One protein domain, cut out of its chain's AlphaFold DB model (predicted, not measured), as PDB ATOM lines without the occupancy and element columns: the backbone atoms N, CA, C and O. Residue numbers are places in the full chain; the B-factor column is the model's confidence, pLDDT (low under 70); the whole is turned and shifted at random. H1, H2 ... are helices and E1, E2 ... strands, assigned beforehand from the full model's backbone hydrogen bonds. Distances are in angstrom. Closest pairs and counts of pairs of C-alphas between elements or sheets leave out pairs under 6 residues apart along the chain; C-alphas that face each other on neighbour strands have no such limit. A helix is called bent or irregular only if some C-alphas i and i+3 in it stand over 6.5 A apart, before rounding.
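AT A GLANCE: This is residues 266 to 373 of the 753 residues of the protein "GIP protein" of Symbiodinium sp. KB8 (UniProt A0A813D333). What does the model look like? A twisted sheet of five strands has two helices, H1 and H2, packed on one face as a second layer, while the long links, residues 315 to 328 and 348 to 361, arch over the other face. What makes it up? The 108 printed residues have two named helices and five named strands, in the order H1 E1 H2 E2 E3 E4 E5, of mixed class; the antiparallel sheet runs E1 E2 E5 E3 E4. How large is it? It is compact and rounded, with a radius of gyration of the C-alphas of 13.0 A and spans of 36 by 31 by 27 A.

HOW THE PARTS SIT: How do the helices stand? H1, residues 266 to 280, and H2, residues 294 to 303, lie on the same face of the sheet. With residues 267 to 271 alone H1 touches H2, the closest C-alphas being those of Val 271 and Ile 299 at 7.3 A, at a steep tilt of 45 degrees, opposite ways. Every O i to N i+4 pair is within hydrogen-bond range in H2, and 9 of 11 in H1. Which N and O pairs join the strands? Within hydrogen-bond range are N 289 and O 310, 2.9 A, between E1, residues 287 to 289, and E2, residues 305 to 314, and N 311 and O 367, 2.8 A, between E2 and E5, residues 362 to 372. So are N 331 and O 368, 2.8 A, between E3, residues 329 to 336, and E5, and N 332 and O 344, 2.8 A, in the hairpin of E3 and E4, residues 341 to 347.

IN THESE COORDINATES: Where does H1 begin? C-alpha 266 is at (197.444, 211.770, 188.549); H1 is 21.6 A long and irregular, with C-alphas 267 and 270 7.2 A apart. Where do strands bend and end? E2, 22.2 A long, bends by 89 degrees at residue 308; E5, 24.3 A long, bends by 61 degrees at residue 369 and ends with C-alpha 372 at (205.019, 194.317, 199.459).

THE WHOLE: Which links are long? Those from E2 to E3 and from E4 to E5 are long, and the printed part has no cut. Where is confidence low? Residues 281 to 283, 320 to 328, 347 to 356 and 372 to 373 are under 70; the mean pLDDT of the printed part is 80.2.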
ATOM      1  N   ALA A 266     198.162 211.995 189.804       76.00
ATOM      2  CA  ALA A 266     197.444 211.770 188.549       76.00
ATOM      3  C   ALA A 266     197.261 210.274 188.246       76.00
ATOM      4  O   ALA A 266     196.207 209.861 187.764       76.00
ATOM      5  N   ALA A 267     198.226 209.432 188.628       78.75
ATOM      6  CA  ALA A 267     198.144 207.981 188.449       78.75
ATOM      7  C   ALA A 267     196.958 207.341 189.203       78.75
ATOM      8  O   ALA A 267     196.467 206.287 188.808       78.75
ATOM      9  N   TRP A 268     196.451 207.998 190.253       84.31
ATOM     10  CA  TRP A 268     195.295 207.543 191.034       84.31
ATOM     11  C   TRP A 268     193.944 208.057 190.511       84.31
ATOM     12  O   TRP A 268     192.902 207.707 191.072       84.31
ATOM     13  N   ASP A 269     193.924 208.884 189.457       85.62
ATOM     14  CA  ASP A 269     192.691 209.491 188.939       85.62
ATOM     15  C   ASP A 269     191.667 208.455 188.493       85.62
ATOM     16  O   ASP A 269     190.481 208.584 188.803       85.62
ATOM     17  N   ASN A 270     192.114 207.430 187.771       86.19
ATOM     18  CA  ASN A 270     191.234 206.379 187.268       86.19
ATOM     19  C   ASN A 270     190.615 205.592 188.423       86.19
ATOM     20  O   ASN A 270     189.394 205.407 188.456       86.19
ATOM     21  N   VAL A 271     191.431 205.254 189.427       89.19
ATOM     22  CA  VAL A 271     190.977 204.552 190.627       89.19
ATOM     23  C   VAL A 271     189.928 205.367 191.377       89.19
ATOM     24  O   VAL A 271     188.838 204.860 191.642       89.19
ATOM     25  N   PHE A 272     190.193 206.643 191.679       89.94
ATOM     26  CA  PHE A 272     189.236 207.467 192.424       89.94
ATOM     27  C   PHE A 272     187.970 207.796 191.623       89.94
ATOM     28  O   PHE A 272     186.888 207.778 192.206       89.94
ATOM     29  N   LYS A 273     188.048 207.990 190.297       88.69
ATOM     30  CA  LYS A 273     186.854 208.140 189.437       88.69
ATOM     31  C   LYS A 273     185.971 206.892 189.472       88.69
ATOM     32  O   LYS A 273     184.744 206.998 189.482       88.69
ATOM     33  N   GLN A 274     186.572 205.703 189.488       87.38
ATOM     34  CA  GLN A 274     185.830 204.447 189.579       87.38
ATOM     35  C   GLN A 274     185.228 204.236 190.975       87.38
ATOM     36  O   GLN A 274     184.068 203.827 191.080       87.38
ATOM     37  N   VAL A 275     185.964 204.584 192.037       89.25
ATOM     38  CA  VAL A 275     185.442 204.599 193.414       89.25
ATOM     39  C   VAL A 275     184.265 205.567 193.539       89.25
ATOM     40  O   VAL A 275     183.224 205.189 194.072       89.25
ATOM     41  N   GLU A 276     184.376 206.781 193.008       87.88
ATOM     42  CA  GLU A 276     183.304 207.775 193.047       87.88
ATOM     43  C   GLU A 276     182.041 207.248 192.354       87.88
ATOM     44  O   GLU A 276     180.980 207.190 192.977       87.88
ATOM     45  N   ARG A 277     182.170 206.729 191.123       85.62
ATOM     46  CA  ARG A 277     181.060 206.100 190.381       85.62
ATOM     47  C   ARG A 277     180.409 204.947 191.148       85.62
ATOM     48  O   ARG A 277     179.188 204.811 191.105       85.62
ATOM     49  N   SER A 278     181.187 204.148 191.883       83.38
ATOM     50  CA  SER A 278     180.656 203.024 192.671       83.38
ATOM     51  C   SER A 278     179.730 203.463 193.820       83.38
ATOM     52  O   SER A 278     178.820 202.725 194.210       83.38
ATOM     53  N   PHE A 279     179.911 204.688 194.328       82.94
ATOM     54  CA  PHE A 279     179.102 205.265 195.404       82.94
ATOM     55  C   PHE A 279     177.989 206.206 194.917       82.94
ATOM     56  O   PHE A 279     177.162 206.608 195.733       82.94
ATOM     57  N   VAL A 280     177.918 206.522 193.616       74.00
ATOM     58  CA  VAL A 280     176.812 207.304 193.023       74.00
ATOM     59  C   VAL A 280     175.498 206.508 193.027       74.00
ATOM     60  O   VAL A 280     174.433 207.098 193.176       74.00
ATOM     61  N   GLY A 281     175.563 205.174 192.911       65.25
ATOM     62  CA  GLY A 281     174.382 204.306 192.788       65.25
ATOM     63  C   GLY A 281     174.130 203.316 193.934       65.25
ATOM     64  O   GLY A 281     173.169 202.555 193.855       65.25
ATOM     65  N   SER A 282     174.962 203.276 194.983       57.25
ATOM     66  CA  SER A 282     174.875 202.248 196.035       57.25
ATOM     67  C   SER A 282     174.778 202.829 197.450       57.25
ATOM     68  O   SER A 282     175.275 203.917 197.744       57.25
ATOM     69  N   ASN A 283     174.126 202.076 198.352       57.97
ATOM     70  CA  ASN A 283     174.214 202.278 199.802       57.97
ATOM     71  C   ASN A 283     175.684 202.547 200.151       57.97
ATOM     72  O   ASN A 283     176.507 201.699 199.823       57.97
ATOM     73  N   ARG A 284     176.002 203.677 200.810       71.81
ATOM     74  CA  ARG A 284     177.360 204.179 201.161       71.81
ATOM     75  C   ARG A 284     178.186 203.253 202.085       71.81
ATOM     76  O   ARG A 284     178.989 203.701 202.899       71.81
ATOM     77  N   ARG A 285     177.952 201.946 202.016       80.69
ATOM     78  CA  ARG A 285     178.606 200.889 202.767       80.69
ATOM     79  C   ARG A 285     179.956 200.577 202.120       80.69
ATOM     80  O   ARG A 285     180.040 200.491 200.900       80.69
ATOM     81  N   PRO A 286     181.007 200.362 202.925       86.00
ATOM     82  CA  PRO A 286     182.274 199.863 202.415       86.00
ATOM     83  C   PRO A 286     182.099 198.528 201.682       86.00
ATOM     84  O   PRO A 286     181.356 197.667 202.158       86.00
ATOM     85  N   TYR A 287     182.833 198.333 200.590       89.38
ATOM     86  CA  TYR A 287     182.835 197.092 199.813       89.38
ATOM     87  C   TYR A 287     184.260 196.553 199.634       89.38
ATOM     88  O   TYR A 287     185.245 197.241 199.913       89.38
ATOM     89  N   ILE A 288     184.366 195.283 199.242       90.38
ATOM     90  CA  ILE A 288     185.638 194.591 199.004       90.38
ATOM     91  C   ILE A 288     185.853 194.524 197.495       90.38
ATOM     92  O   ILE A 288     184.922 194.202 196.761       90.38
ATOM     93  N   VAL A 289     187.068 194.832 197.054       91.31
ATOM     94  CA  VAL A 289     187.499 194.631 195.669       91.31
ATOM     95  C   VAL A 289     188.251 193.311 195.609       91.31
ATOM     96  O   VAL A 289     189.106 193.048 196.456       91.31
ATOM     97  N   ASP A 290     187.911 192.486 194.623       89.94
ATOM     98  CA  ASP A 290     188.628 191.249 194.333       89.94
ATOM     99  C   ASP A 290     190.042 191.580 193.815       89.94
ATOM    100  O   ASP A 290     190.141 192.278 192.794       89.94
ATOM    101  N   PRO A 291     191.125 191.136 194.490       89.62
ATOM    102  CA  PRO A 291     192.499 191.355 194.041       89.62
ATOM    103  C   PRO A 291     192.750 190.928 192.592       89.62
ATOM    104  O   PRO A 291     193.463 191.627 191.873       89.62
ATOM    105  N   ASP A 292     192.127 189.840 192.136       88.62
ATOM    106  CA  ASP A 292     192.384 189.278 190.805       88.62
ATOM    107  C   ASP A 292     191.622 189.995 189.678       88.62
ATOM    108  O   ASP A 292     191.921 189.798 188.493       88.62
ATOM    109  N   SER A 293     190.672 190.869 190.027       91.12
ATOM    110  CA  SER A 293     189.944 191.696 189.060       91.12
ATOM    111  C   SER A 293     190.854 192.725 188.378       91.12
ATOM    112  O   SER A 293     191.891 193.113 188.912       91.12
ATOM    113  N   THR A 294     190.451 193.231 187.208       88.44
ATOM    114  CA  THR A 294     191.194 194.290 186.494       88.44
ATOM    115  C   THR A 294     191.422 195.522 187.374       88.44
ATOM    116  O   THR A 294     192.532 196.042 187.436       88.44
ATOM    117  N   PHE A 295     190.394 195.923 188.123       90.19
ATOM    118  CA  PHE A 295     190.453 197.023 189.085       90.19
ATOM    119  C   PHE A 295     191.340 196.703 190.300       90.19
ATOM    120  O   PHE A 295     192.080 197.557 190.780       90.19
ATOM    121  N   GLY A 296     191.303 195.461 190.791       88.69
ATOM    122  CA  GLY A 296     192.167 194.996 191.876       88.69
ATOM    123  C   GLY A 296     193.646 194.982 191.490       88.69
ATOM    124  O   GLY A 296     194.480 195.423 192.278       88.69
ATOM    125  N   LYS A 297     193.975 194.544 190.270       87.81
ATOM    126  CA  LYS A 297     195.346 194.550 189.734       87.81
ATOM    127  C   LYS A 297     195.890 195.963 189.550       87.81
ATOM    128  O   LYS A 297     197.000 196.222 189.993       87.81
ATOM    129  N   GLU A 298     195.087 196.893 189.028       87.88
ATOM    130  CA  GLU A 298     195.472 198.311 188.925       87.88
ATOM    131  C   GLU A 298     195.826 198.903 190.302       87.88
ATOM    132  O   GLU A 298     196.860 199.550 190.468       87.88
ATOM    133  N   ILE A 299     195.015 198.614 191.326       88.31
ATOM    134  CA  ILE A 299     195.287 199.037 192.707       88.31
ATOM    135  C   ILE A 299     196.575 198.385 193.241       88.31
ATOM    136  O   ILE A 299     197.398 199.066 193.854       88.31
ATOM    137  N   GLN A 300     196.770 197.085 193.012       86.75
ATOM    138  CA  GLN A 300     197.980 196.362 193.417       86.75
ATOM    139  C   GLN A 300     199.248 196.914 192.757       86.75
ATOM    140  O   GLN A 300     200.273 197.042 193.426       86.75
ATOM    141  N   ASP A 301     199.177 197.294 191.482       82.25
ATOM    142  CA  ASP A 301     200.293 197.874 190.736       82.25
ATOM    143  C   ASP A 301     200.638 199.278 191.249       82.25
ATOM    144  O   ASP A 301     201.812 199.590 191.469       82.25
ATOM    145  N   LEU A 302     199.625 200.106 191.532       82.19
ATOM    146  CA  LEU A 302     199.812 201.447 192.097       82.19
ATOM    147  C   LEU A 302     200.391 201.418 193.518       82.19
ATOM    148  O   LEU A 302     201.232 202.256 193.856       82.19
ATOM    149  N   PHE A 303     199.978 200.452 194.343       80.00
ATOM    150  CA  PHE A 303     200.562 200.221 195.669       80.00
ATOM    151  C   PHE A 303     201.879 199.443 195.631       80.00
ATOM    152  O   PHE A 303     202.609 199.457 196.621       80.00
ATOM    153  N   ARG A 304     202.183 198.761 194.520       77.75
ATOM    154  CA  ARG A 304     203.264 197.772 194.402       77.75
ATOM    155  C   ARG A 304     203.201 196.721 195.518       77.75
ATOM    156  O   ARG A 304     204.180 196.481 196.235       77.75
ATOM    157  N   MET A 305     202.020 196.136 195.696       77.62
ATOM    158  CA  MET A 305     201.710 195.148 196.734       77.62
ATOM    159  C   MET A 305     200.884 194.002 196.157       77.62
ATOM    160  O   MET A 305     199.969 194.239 195.376       77.62
ATOM    161  N   ASP A 306     201.143 192.785 196.626       81.25
ATOM    162  CA  ASP A 306     200.274 191.633 196.395       81.25
ATOM    163  C   ASP A 306     199.187 191.619 197.468       81.25
ATOM    164  O   ASP A 306     199.454 191.395 198.654       81.25
ATOM    165  N   ALA A 307     197.960 191.930 197.061       85.12
ATOM    166  CA  ALA A 307     196.829 192.088 197.956       85.12
ATOM    167  C   ALA A 307     196.235 190.735 198.348       85.12
ATOM    168  O   ALA A 307     195.735 189.984 197.520       85.12
ATOM    169  N   VAL A 308     196.160 190.492 199.653       86.31
ATOM    170  CA  VAL A 308     195.258 189.491 200.238       86.31
ATOM    171  C   VAL A 308     193.836 190.054 200.307       86.31
ATOM    172  O   VAL A 308     192.856 189.321 200.188       86.31
ATOM    173  N   ARG A 309     193.701 191.370 200.520       87.12
ATOM    174  CA  ARG A 309     192.402 192.048 200.553       87.12
ATOM    175  C   ARG A 309     192.514 193.511 200.153       87.12
ATOM    176  O   ARG A 309     193.388 194.220 200.645       87.12
ATOM    177  N   ILE A 310     191.542 193.975 199.371       91.75
ATOM    178  CA  ILE A 310     191.345 195.389 199.051       91.75
ATOM    179  C   ILE A 310     189.959 195.812 199.547       91.75
ATOM    180  O   ILE A 310     188.962 195.141 199.288       91.75
ATOM    181  N   GLN A 311     189.877 196.909 200.296       91.19
ATOM    182  CA  GLN A 311     188.629 197.439 200.841       91.19
ATOM    183  C   GLN A 311     188.479 198.919 200.504       91.19
ATOM    184  O   GLN A 311     189.353 199.721 200.814       91.19
ATOM    185  N   VAL A 312     187.321 199.291 199.966       92.38
ATOM    186  CA  VAL A 312     186.987 200.678 199.637       92.38
ATOM    187  C   VAL A 312     185.935 201.196 200.614       92.38
ATOM    188  O   VAL A 312     184.970 200.497 200.931       92.38
ATOM    189  N   ALA A 313     186.120 202.415 201.122       90.31
ATOM    190  CA  ALA A 313     185.218 203.047 202.081       90.31
ATOM    191  C   ALA A 313     184.943 204.519 201.744       90.31
ATOM    192  O   ALA A 313     185.832 205.251 201.312       90.31
ATOM    193  N   ASN A 314     183.714 204.950 202.025       89.50
ATOM    194  CA  ASN A 314     183.270 206.337 201.934       89.50
ATOM    195  C   ASN A 314     183.268 206.970 203.340       89.50
ATOM    196  O   ASN A 314     182.750 206.378 204.288       89.50
ATOM    197  N   THR A 315     183.860 208.153 203.493       89.38
ATOM    198  CA  THR A 315     183.977 208.914 204.754       89.38
ATOM    199  C   THR A 315     184.523 208.143 205.972       89.38
ATOM    200  O   THR A 315     183.917 208.154 207.048       89.38
ATOM    201  N   PRO A 316     185.660 207.431 205.865       88.62
ATOM    202  CA  PRO A 316     186.217 206.727 207.014       88.62
ATOM    203  C   PRO A 316     186.788 207.712 208.047       88.62
ATOM    204  O   PRO A 316     187.578 208.594 207.725       88.62
ATOM    205  N   THR A 317     186.430 207.530 209.320       83.50
ATOM    206  CA  THR A 317     186.891 208.394 210.427       83.50
ATOM    207  C   THR A 317     188.164 207.891 211.109       83.50
ATOM    208  O   THR A 317     188.858 208.653 211.784       83.50
ATOM    209  N   GLN A 318     188.481 206.604 210.958       80.56
ATOM    210  CA  GLN A 318     189.603 205.943 211.624       80.56
ATOM    211  C   GLN A 318     190.331 205.005 210.666       80.56
ATOM    212  O   GLN A 318     189.707 204.374 209.805       80.56
ATOM    213  N   ARG A 319     191.643 204.863 210.873       78.00
ATOM    214  CA  ARG A 319     192.454 203.827 210.228       78.00
ATOM    215  C   ARG A 319     191.961 202.458 210.689       78.00
ATOM    216  O   ARG A 319     191.911 202.176 211.887       78.00
ATOM    217  N   ARG A 320     191.554 201.617 209.737       68.44
ATOM    218  CA  ARG A 320     191.042 200.273 210.027       68.44
ATOM    219  C   ARG A 320     192.204 199.294 210.169       68.44
ATOM    220  O   ARG A 320     193.077 199.223 209.306       68.44
ATOM    221  N   PHE A 321     192.185 198.527 211.253       69.44
ATOM    222  CA  PHE A 321     193.134 197.451 211.509       69.44
ATOM    223  C   PHE A 321     192.377 196.131 211.625       69.44
ATOM    224  O   PHE A 321     191.554 195.975 212.529       69.44
ATOM    225  N   HIS A 322     192.651 195.203 210.710       68.44
ATOM    226  CA  HIS A 322     192.042 193.875 210.680       68.44
ATOM    227  C   HIS A 322     193.051 192.853 211.203       68.44
ATOM    228  O   HIS A 322     193.943 192.441 210.471       68.44
ATOM    229  N   SER A 323     192.917 192.444 212.467       62.25
ATOM    230  CA  SER A 323     193.794 191.432 213.088       62.25
ATOM    231  C   SER A 323     193.649 190.037 212.486       62.25
ATOM    232  O   SER A 323     194.521 189.194 212.676       62.25
ATOM    233  N   ASP A 324     192.540 189.795 211.792       69.31
ATOM    234  CA  ASP A 324     192.104 188.454 211.404       69.31
ATOM    235  C   ASP A 324     192.623 188.057 210.013       69.31
ATOM    236  O   ASP A 324     192.469 186.915 209.588       69.31
ATOM    237  N   ILE A 325     193.245 188.997 209.296       68.75
ATOM    238  CA  ILE A 325     193.791 188.789 207.954       68.75
ATOM    239  C   ILE A 325     195.308 188.619 208.080       68.75
ATOM    240  O   ILE A 325     195.960 189.515 208.621       68.75
ATOM    241  N   PRO A 326     195.910 187.531 207.575       67.25
ATOM    242  CA  PRO A 326     197.360 187.398 207.537       67.25
ATOM    243  C   PRO A 326     197.936 188.349 206.477       67.25
ATOM    244  O   PRO A 326     197.748 188.143 205.283       67.25
ATOM    245  N   HIS A 327     198.616 189.409 206.913       69.81
ATOM    246  CA  HIS A 327     199.298 190.366 206.038       69.81
ATOM    247  C   HIS A 327     200.579 190.877 206.700       69.81
ATOM    248  O   HIS A 327     200.674 190.926 207.928       69.81
ATOM    249  N   LEU A 328     201.567 191.228 205.877       64.44
ATOM    250  CA  LEU A 328     202.858 191.762 206.320       64.44
ATOM    251  C   LEU A 328     202.897 193.293 206.209       64.44
ATOM    252  O   LEU A 328     203.521 193.951 207.035       64.44
ATOM    253  N   ALA A 329     202.148 193.847 205.253       70.50
ATOM    254  CA  ALA A 329     202.052 195.272 204.972       70.50
ATOM    255  C   ALA A 329     200.594 195.711 204.763       70.50
ATOM    256  O   ALA A 329     199.742 194.933 204.311       70.50
ATOM    257  N   ARG A 330     200.315 196.986 205.053       82.56
ATOM    258  CA  ARG A 330     199.049 197.657 204.731       82.56
ATOM    259  C   ARG A 330     199.304 198.954 203.970       82.56
ATOM    260  O   ARG A 330     200.269 199.652 204.253       82.56
ATOM    261  N   GLY A 331     198.409 199.301 203.058       85.44
ATOM    262  CA  GLY A 331     198.415 200.571 202.339       85.44
ATOM    263  C   GLY A 331     197.061 201.267 202.417       85.44
ATOM    264  O   GLY A 331     196.022 200.618 202.558       85.44
ATOM    265  N   ALA A 332     197.071 202.592 202.349       88.56
ATOM    266  CA  ALA A 332     195.890 203.438 202.330       88.56
ATOM    267  C   ALA A 332     196.080 204.572 201.318       88.56
ATOM    268  O   ALA A 332     196.948 205.419 201.492       88.56
ATOM    269  N   ALA A 333     195.245 204.605 200.286       90.06
ATOM    270  CA  ALA A 333     195.141 205.723 199.357       90.06
ATOM    271  C   ALA A 333     193.884 206.509 199.724       90.06
ATOM    272  O   ALA A 333     192.779 205.962 199.752       90.06
ATOM    273  N   LEU A 334     194.065 207.780 200.058       90.56
ATOM    274  CA  LEU A 334     193.061 208.659 200.634       90.56
ATOM    275  C   LEU A 334     192.807 209.829 199.688       90.56
ATOM    276  O   LEU A 334     193.748 210.461 199.211       90.56
ATOM    277  N   GLN A 335     191.536 210.151 199.484       91.06
ATOM    278  CA  GLN A 335     191.099 211.408 198.893       91.06
ATOM    279  C   GLN A 335     190.367 212.216 199.961       91.06
ATOM    280  O   GLN A 335     189.392 211.745 200.549       91.06
ATOM    281  N   HIS A 336     190.862 213.414 200.241       90.31
ATOM    282  CA  HIS A 336     190.290 214.349 201.201       90.31
ATOM    283  C   HIS A 336     189.153 215.169 200.582       90.31
ATOM    284  O   HIS A 336     189.042 215.276 199.364       90.31
ATOM    285  N   ILE A 337     188.315 215.771 201.435       88.50
ATOM    286  CA  ILE A 337     187.190 216.623 200.997       88.50
ATOM    287  C   ILE A 337     187.679 217.864 200.228       88.50
ATOM    288  O   ILE A 337     186.991 218.346 199.337       88.50
ATOM    289  N   ASP A 338     188.878 218.361 200.545       86.06
ATOM    290  CA  ASP A 338     189.525 219.486 199.850       86.06
ATOM    291  C   ASP A 338     190.102 219.101 198.471       86.06
ATOM    292  O   ASP A 338     190.737 219.920 197.810       86.06
ATOM    293  N   GLY A 339     189.903 217.852 198.034       81.38
ATOM    294  CA  GLY A 339     190.423 217.309 196.783       81.38
ATOM    295  C   GLY A 339     191.873 216.824 196.862       81.38
ATOM    296  O   GLY A 339     192.337 216.174 195.922       81.38
ATOM    297  N   SER A 340     192.588 217.072 197.968       84.38
ATOM    298  CA  SER A 340     193.963 216.594 198.137       84.38
ATOM    299  C   SER A 340     194.015 215.074 198.314       84.38
ATOM    300  O   SER A 340     193.081 214.449 198.825       84.38
ATOM    301  N   ARG A 341     195.118 214.461 197.878       84.56
ATOM    302  CA  ARG A 341     195.328 213.011 197.962       84.56
ATOM    303  C   ARG A 341     196.544 212.684 198.806       84.56
ATOM    304  O   ARG A 341     197.531 213.415 198.791       84.56
ATOM    305  N   LEU A 342     196.464 211.567 199.516       82.56
ATOM    306  CA  LEU A 342     197.544 211.049 200.341       82.56
ATOM    307  C   LEU A 342     197.603 209.535 200.191       82.56
ATOM    308  O   LEU A 342     196.580 208.867 200.312       82.56
ATOM    309  N   VAL A 343     198.793 208.997 199.950       83.06
ATOM    310  CA  VAL A 343     199.012 207.552 199.905       83.06
ATOM    311  C   VAL A 343     200.022 207.180 200.979       83.06
ATOM    312  O   VAL A 343     201.132 207.703 201.008       83.06
ATOM    313  N   GLU A 344     199.613 206.292 201.873       80.38
ATOM    314  CA  GLU A 344     200.401 205.794 202.997       80.38
ATOM    315  C   GLU A 344     200.598 204.281 202.811       80.38
ATOM    316  O   GLU A 344     199.649 203.575 202.470       80.38
ATOM    317  N   VAL A 345     201.806 203.766 203.038       74.56
ATOM    318  CA  VAL A 345     202.088 202.321 203.116       74.56
ATOM    319  C   VAL A 345     202.913 202.080 204.371       74.56
ATOM    320  O   VAL A 345     203.887 202.785 204.619       74.56
ATOM    321  N   GLU A 346     202.501 201.105 205.173       70.56
ATOM    322  CA  GLU A 346     203.080 200.791 206.477       70.56
ATOM    323  C   GLU A 346     203.330 199.281 206.595       70.56
ATOM    324  O   GLU A 346     202.463 198.465 206.259       70.56
ATOM    325  N   GLN A 347     204.496 198.902 207.124       64.81
ATOM    326  CA  GLN A 347     204.798 197.521 207.514       64.81
ATOM    327  C   GLN A 347     204.288 197.255 208.930       64.81
ATOM    328  O   GLN A 347     204.378 198.118 209.804       64.81
ATOM    329  N   LEU A 348     203.716 196.072 209.172       64.81
ATOM    330  CA  LEU A 348     202.992 195.787 210.419       64.81
ATOM    331  C   LEU A 348     203.872 195.827 211.681       64.81
ATOM    332  O   LEU A 348     203.354 196.000 212.784       64.81
ATOM    333  N   ASP A 349     205.179 195.638 211.530       51.62
ATOM    334  CA  ASP A 349     206.181 195.666 212.595       51.62
ATOM    335  C   ASP A 349     206.594 197.079 213.024       51.62
ATOM    336  O   ASP A 349     207.042 197.263 214.157       51.62
ATOM    337  N   GLU A 350     206.358 198.084 212.180       47.75
ATOM    338  CA  GLU A 350     206.631 199.498 212.461       47.75
ATOM    339  C   GLU A 350     205.415 200.240 213.056       47.75
ATOM    340  O   GLU A 350     205.541 201.351 213.587       47.75
ATOM    341  N   VAL A 351     204.220 199.634 213.033       55.31
ATOM    342  CA  VAL A 351     202.971 200.280 213.474       55.31
ATOM    343  C   VAL A 351     202.905 200.393 215.003       55.31
ATOM    344  O   VAL A 351     202.438 199.497 215.706       55.31
ATOM    345  N   ARG A 352     203.285 201.561 215.538       45.28
ATOM    346  CA  ARG A 352     203.172 201.878 216.979       45.28
ATOM    347  C   ARG A 352     201.732 202.114 217.458       45.28
ATOM    348  O   ARG A 352     201.462 201.961 218.647       45.28
ATOM    349  N   GLN A 353     200.804 202.488 216.569       56.28
ATOM    350  CA  GLN A 353     199.405 202.798 216.910       56.28
ATOM    351  C   GLN A 353     198.424 202.322 215.816       56.28
ATOM    352  O   GLN A 353     198.084 203.076 214.905       56.28
ATOM    353  N   PRO A 354     197.909 201.082 215.883       53.97
ATOM    354  CA  PRO A 354     197.098 200.507 214.804       53.97
ATOM    355  C   PRO A 354     195.733 201.188 214.594       53.97
ATOM    356  O   PRO A 354     195.152 201.037 213.518       53.97
ATOM    357  N   LYS A 355     195.232 201.944 215.587       55.88
ATOM    358  CA  LYS A 355     193.917 202.611 215.595       55.88
ATOM    359  C   LYS A 355     194.065 204.122 215.831       55.88
ATOM    360  O   LYS A 355     193.959 204.584 216.962       55.88
ATOM    361  N   GLY A 356     194.315 204.886 214.768       68.88
ATOM    362  CA  GLY A 356     194.387 206.353 214.804       68.88
ATOM    363  C   GLY A 356     193.277 207.008 213.976       68.88
ATOM    364  O   GLY A 356     192.906 206.487 212.921       68.88
ATOM    365  N   ARG A 357     192.751 208.156 214.427       78.69
ATOM    366  CA  ARG A 357     191.891 209.020 213.593       78.69
ATOM    367  C   ARG A 357     192.711 209.633 212.453       78.69
ATOM    368  O   ARG A 357     193.918 209.832 212.598       78.69
ATOM    369  N   PHE A 358     192.071 209.919 211.323       82.88
ATOM    370  CA  PHE A 358     192.716 210.701 210.266       82.88
ATOM    371  C   PHE A 358     192.883 212.154 210.721       82.88
ATOM    372  O   PHE A 358     192.010 212.695 211.397       82.88
ATOM    373  N   SER A 359     194.011 212.770 210.366       80.81
ATOM    374  CA  SER A 359     194.307 214.173 210.689       80.81
ATOM    375  C   SER A 359     193.418 215.142 209.907       80.81
ATOM    376  O   SER A 359     193.036 216.186 210.425       80.81
ATOM    377  N   LYS A 360     193.056 214.770 208.674       86.12
ATOM    378  CA  LYS A 360     192.129 215.489 207.798       86.12
ATOM    379  C   LYS A 360     190.901 214.625 207.489       86.12
ATOM    380  O   LYS A 360     191.041 213.403 207.400       86.12
ATOM    381  N   PRO A 361     189.715 215.222 207.271       88.50
ATOM    382  CA  PRO A 361     188.540 214.470 206.853       88.50
ATOM    383  C   PRO A 361     188.774 213.835 205.474       88.50
ATOM    384  O   PRO A 361     189.202 214.493 204.524       88.50
ATOM    385  N   VAL A 362     188.523 212.532 205.385       90.56
ATOM    386  CA  VAL A 362     188.693 211.730 204.169       90.56
ATOM    387  C   VAL A 362     187.325 211.543 203.521       90.56
ATOM    388  O   VAL A 362     186.383 211.157 204.206       90.56
ATOM    389  N   GLN A 363     187.205 211.803 202.221       90.69
ATOM    390  CA  GLN A 363     186.002 211.544 201.428       90.69
ATOM    391  C   GLN A 363     185.961 210.083 200.958       90.69
ATOM    392  O   GLN A 363     184.978 209.388 201.207       90.69
ATOM    393  N   PHE A 364     187.052 209.582 200.373       91.62
ATOM    394  CA  PHE A 364     187.180 208.190 199.930       91.62
ATOM    395  C   PHE A 364     188.513 207.592 200.376       91.62
ATOM    396  O   PHE A 364     189.539 208.270 200.352       91.62
ATOM    397  N   ALA A 365     188.505 206.316 200.762       91.56
ATOM    398  CA  ALA A 365     189.724 205.567 201.051       91.56
ATOM    399  C   ALA A 365     189.721 204.198 200.379       91.56
ATOM    400  O   ALA A 365     188.727 203.469 200.445       91.56
ATOM    401  N   VAL A 366     190.871 203.834 199.819       92.62
ATOM    402  CA  VAL A 366     191.193 202.489 199.342       92.62
ATOM    403  C   VAL A 366     192.248 201.907 200.276       92.62
ATOM    404  O   VAL A 366     193.362 202.417 200.356       92.62
ATOM    405  N   PHE A 367     191.889 200.850 200.998       91.06
ATOM    406  CA  PHE A 367     192.785 200.105 201.878       91.06
ATOM    407  C   PHE A 367     193.235 198.820 201.194       91.06
ATOM    408  O   PHE A 367     192.396 198.052 200.725       91.06
ATOM    409  N   ILE A 368     194.535 198.555 201.193       88.94
ATOM    410  CA  ILE A 368     195.130 197.308 200.708       88.94
ATOM    411  C   ILE A 368     195.842 196.602 201.865       88.94
ATOM    412  O   ILE A 368     196.508 197.236 202.681       88.94
ATOM    413  N   TYR A 369     195.689 195.286 201.952       87.50
ATOM    414  CA  TYR A 369     196.335 194.439 202.954       87.50
ATOM    415  C   TYR A 369     196.996 193.271 202.237       87.50
ATOM    416  O   TYR A 369     196.327 192.577 201.472       87.50
ATOM    417  N   GLY A 370     198.282 193.033 202.486       83.69
ATOM    418  CA  GLY A 370     198.994 191.940 201.835       83.69
ATOM    419  C   GLY A 370     200.500 191.977 202.052       83.69
ATOM    420  O   GLY A 370     200.958 192.264 203.161       83.69
ATOM    421  N   SER A 371     201.258 191.668 201.006       74.56
ATOM    422  CA  SER A 371     202.725 191.661 201.016       74.56
ATOM    423  C   SER A 371     203.259 192.702 200.032       74.56
ATOM    424  O   SER A 371     202.683 192.910 198.971       74.56
ATOM    425  N   SER A 372     204.343 193.392 200.381       64.50
ATOM    426  CA  SER A 372     205.019 194.317 199.459       64.50
ATOM    427  C   SER A 372     205.717 193.515 198.358       64.50
ATOM    428  O   SER A 372     206.376 192.517 198.663       64.50
ATOM    429  N   ARG A 373     205.563 193.935 197.093       62.84
ATOM    430  CA  ARG A 373     206.347 193.370 195.989       62.84
ATOM    431  C   ARG A 373     207.787 193.829 196.168       62.84
ATOM    432  O   ARG A 373     208.031 195.024 196.349       62.84
TER     433      ARG A 373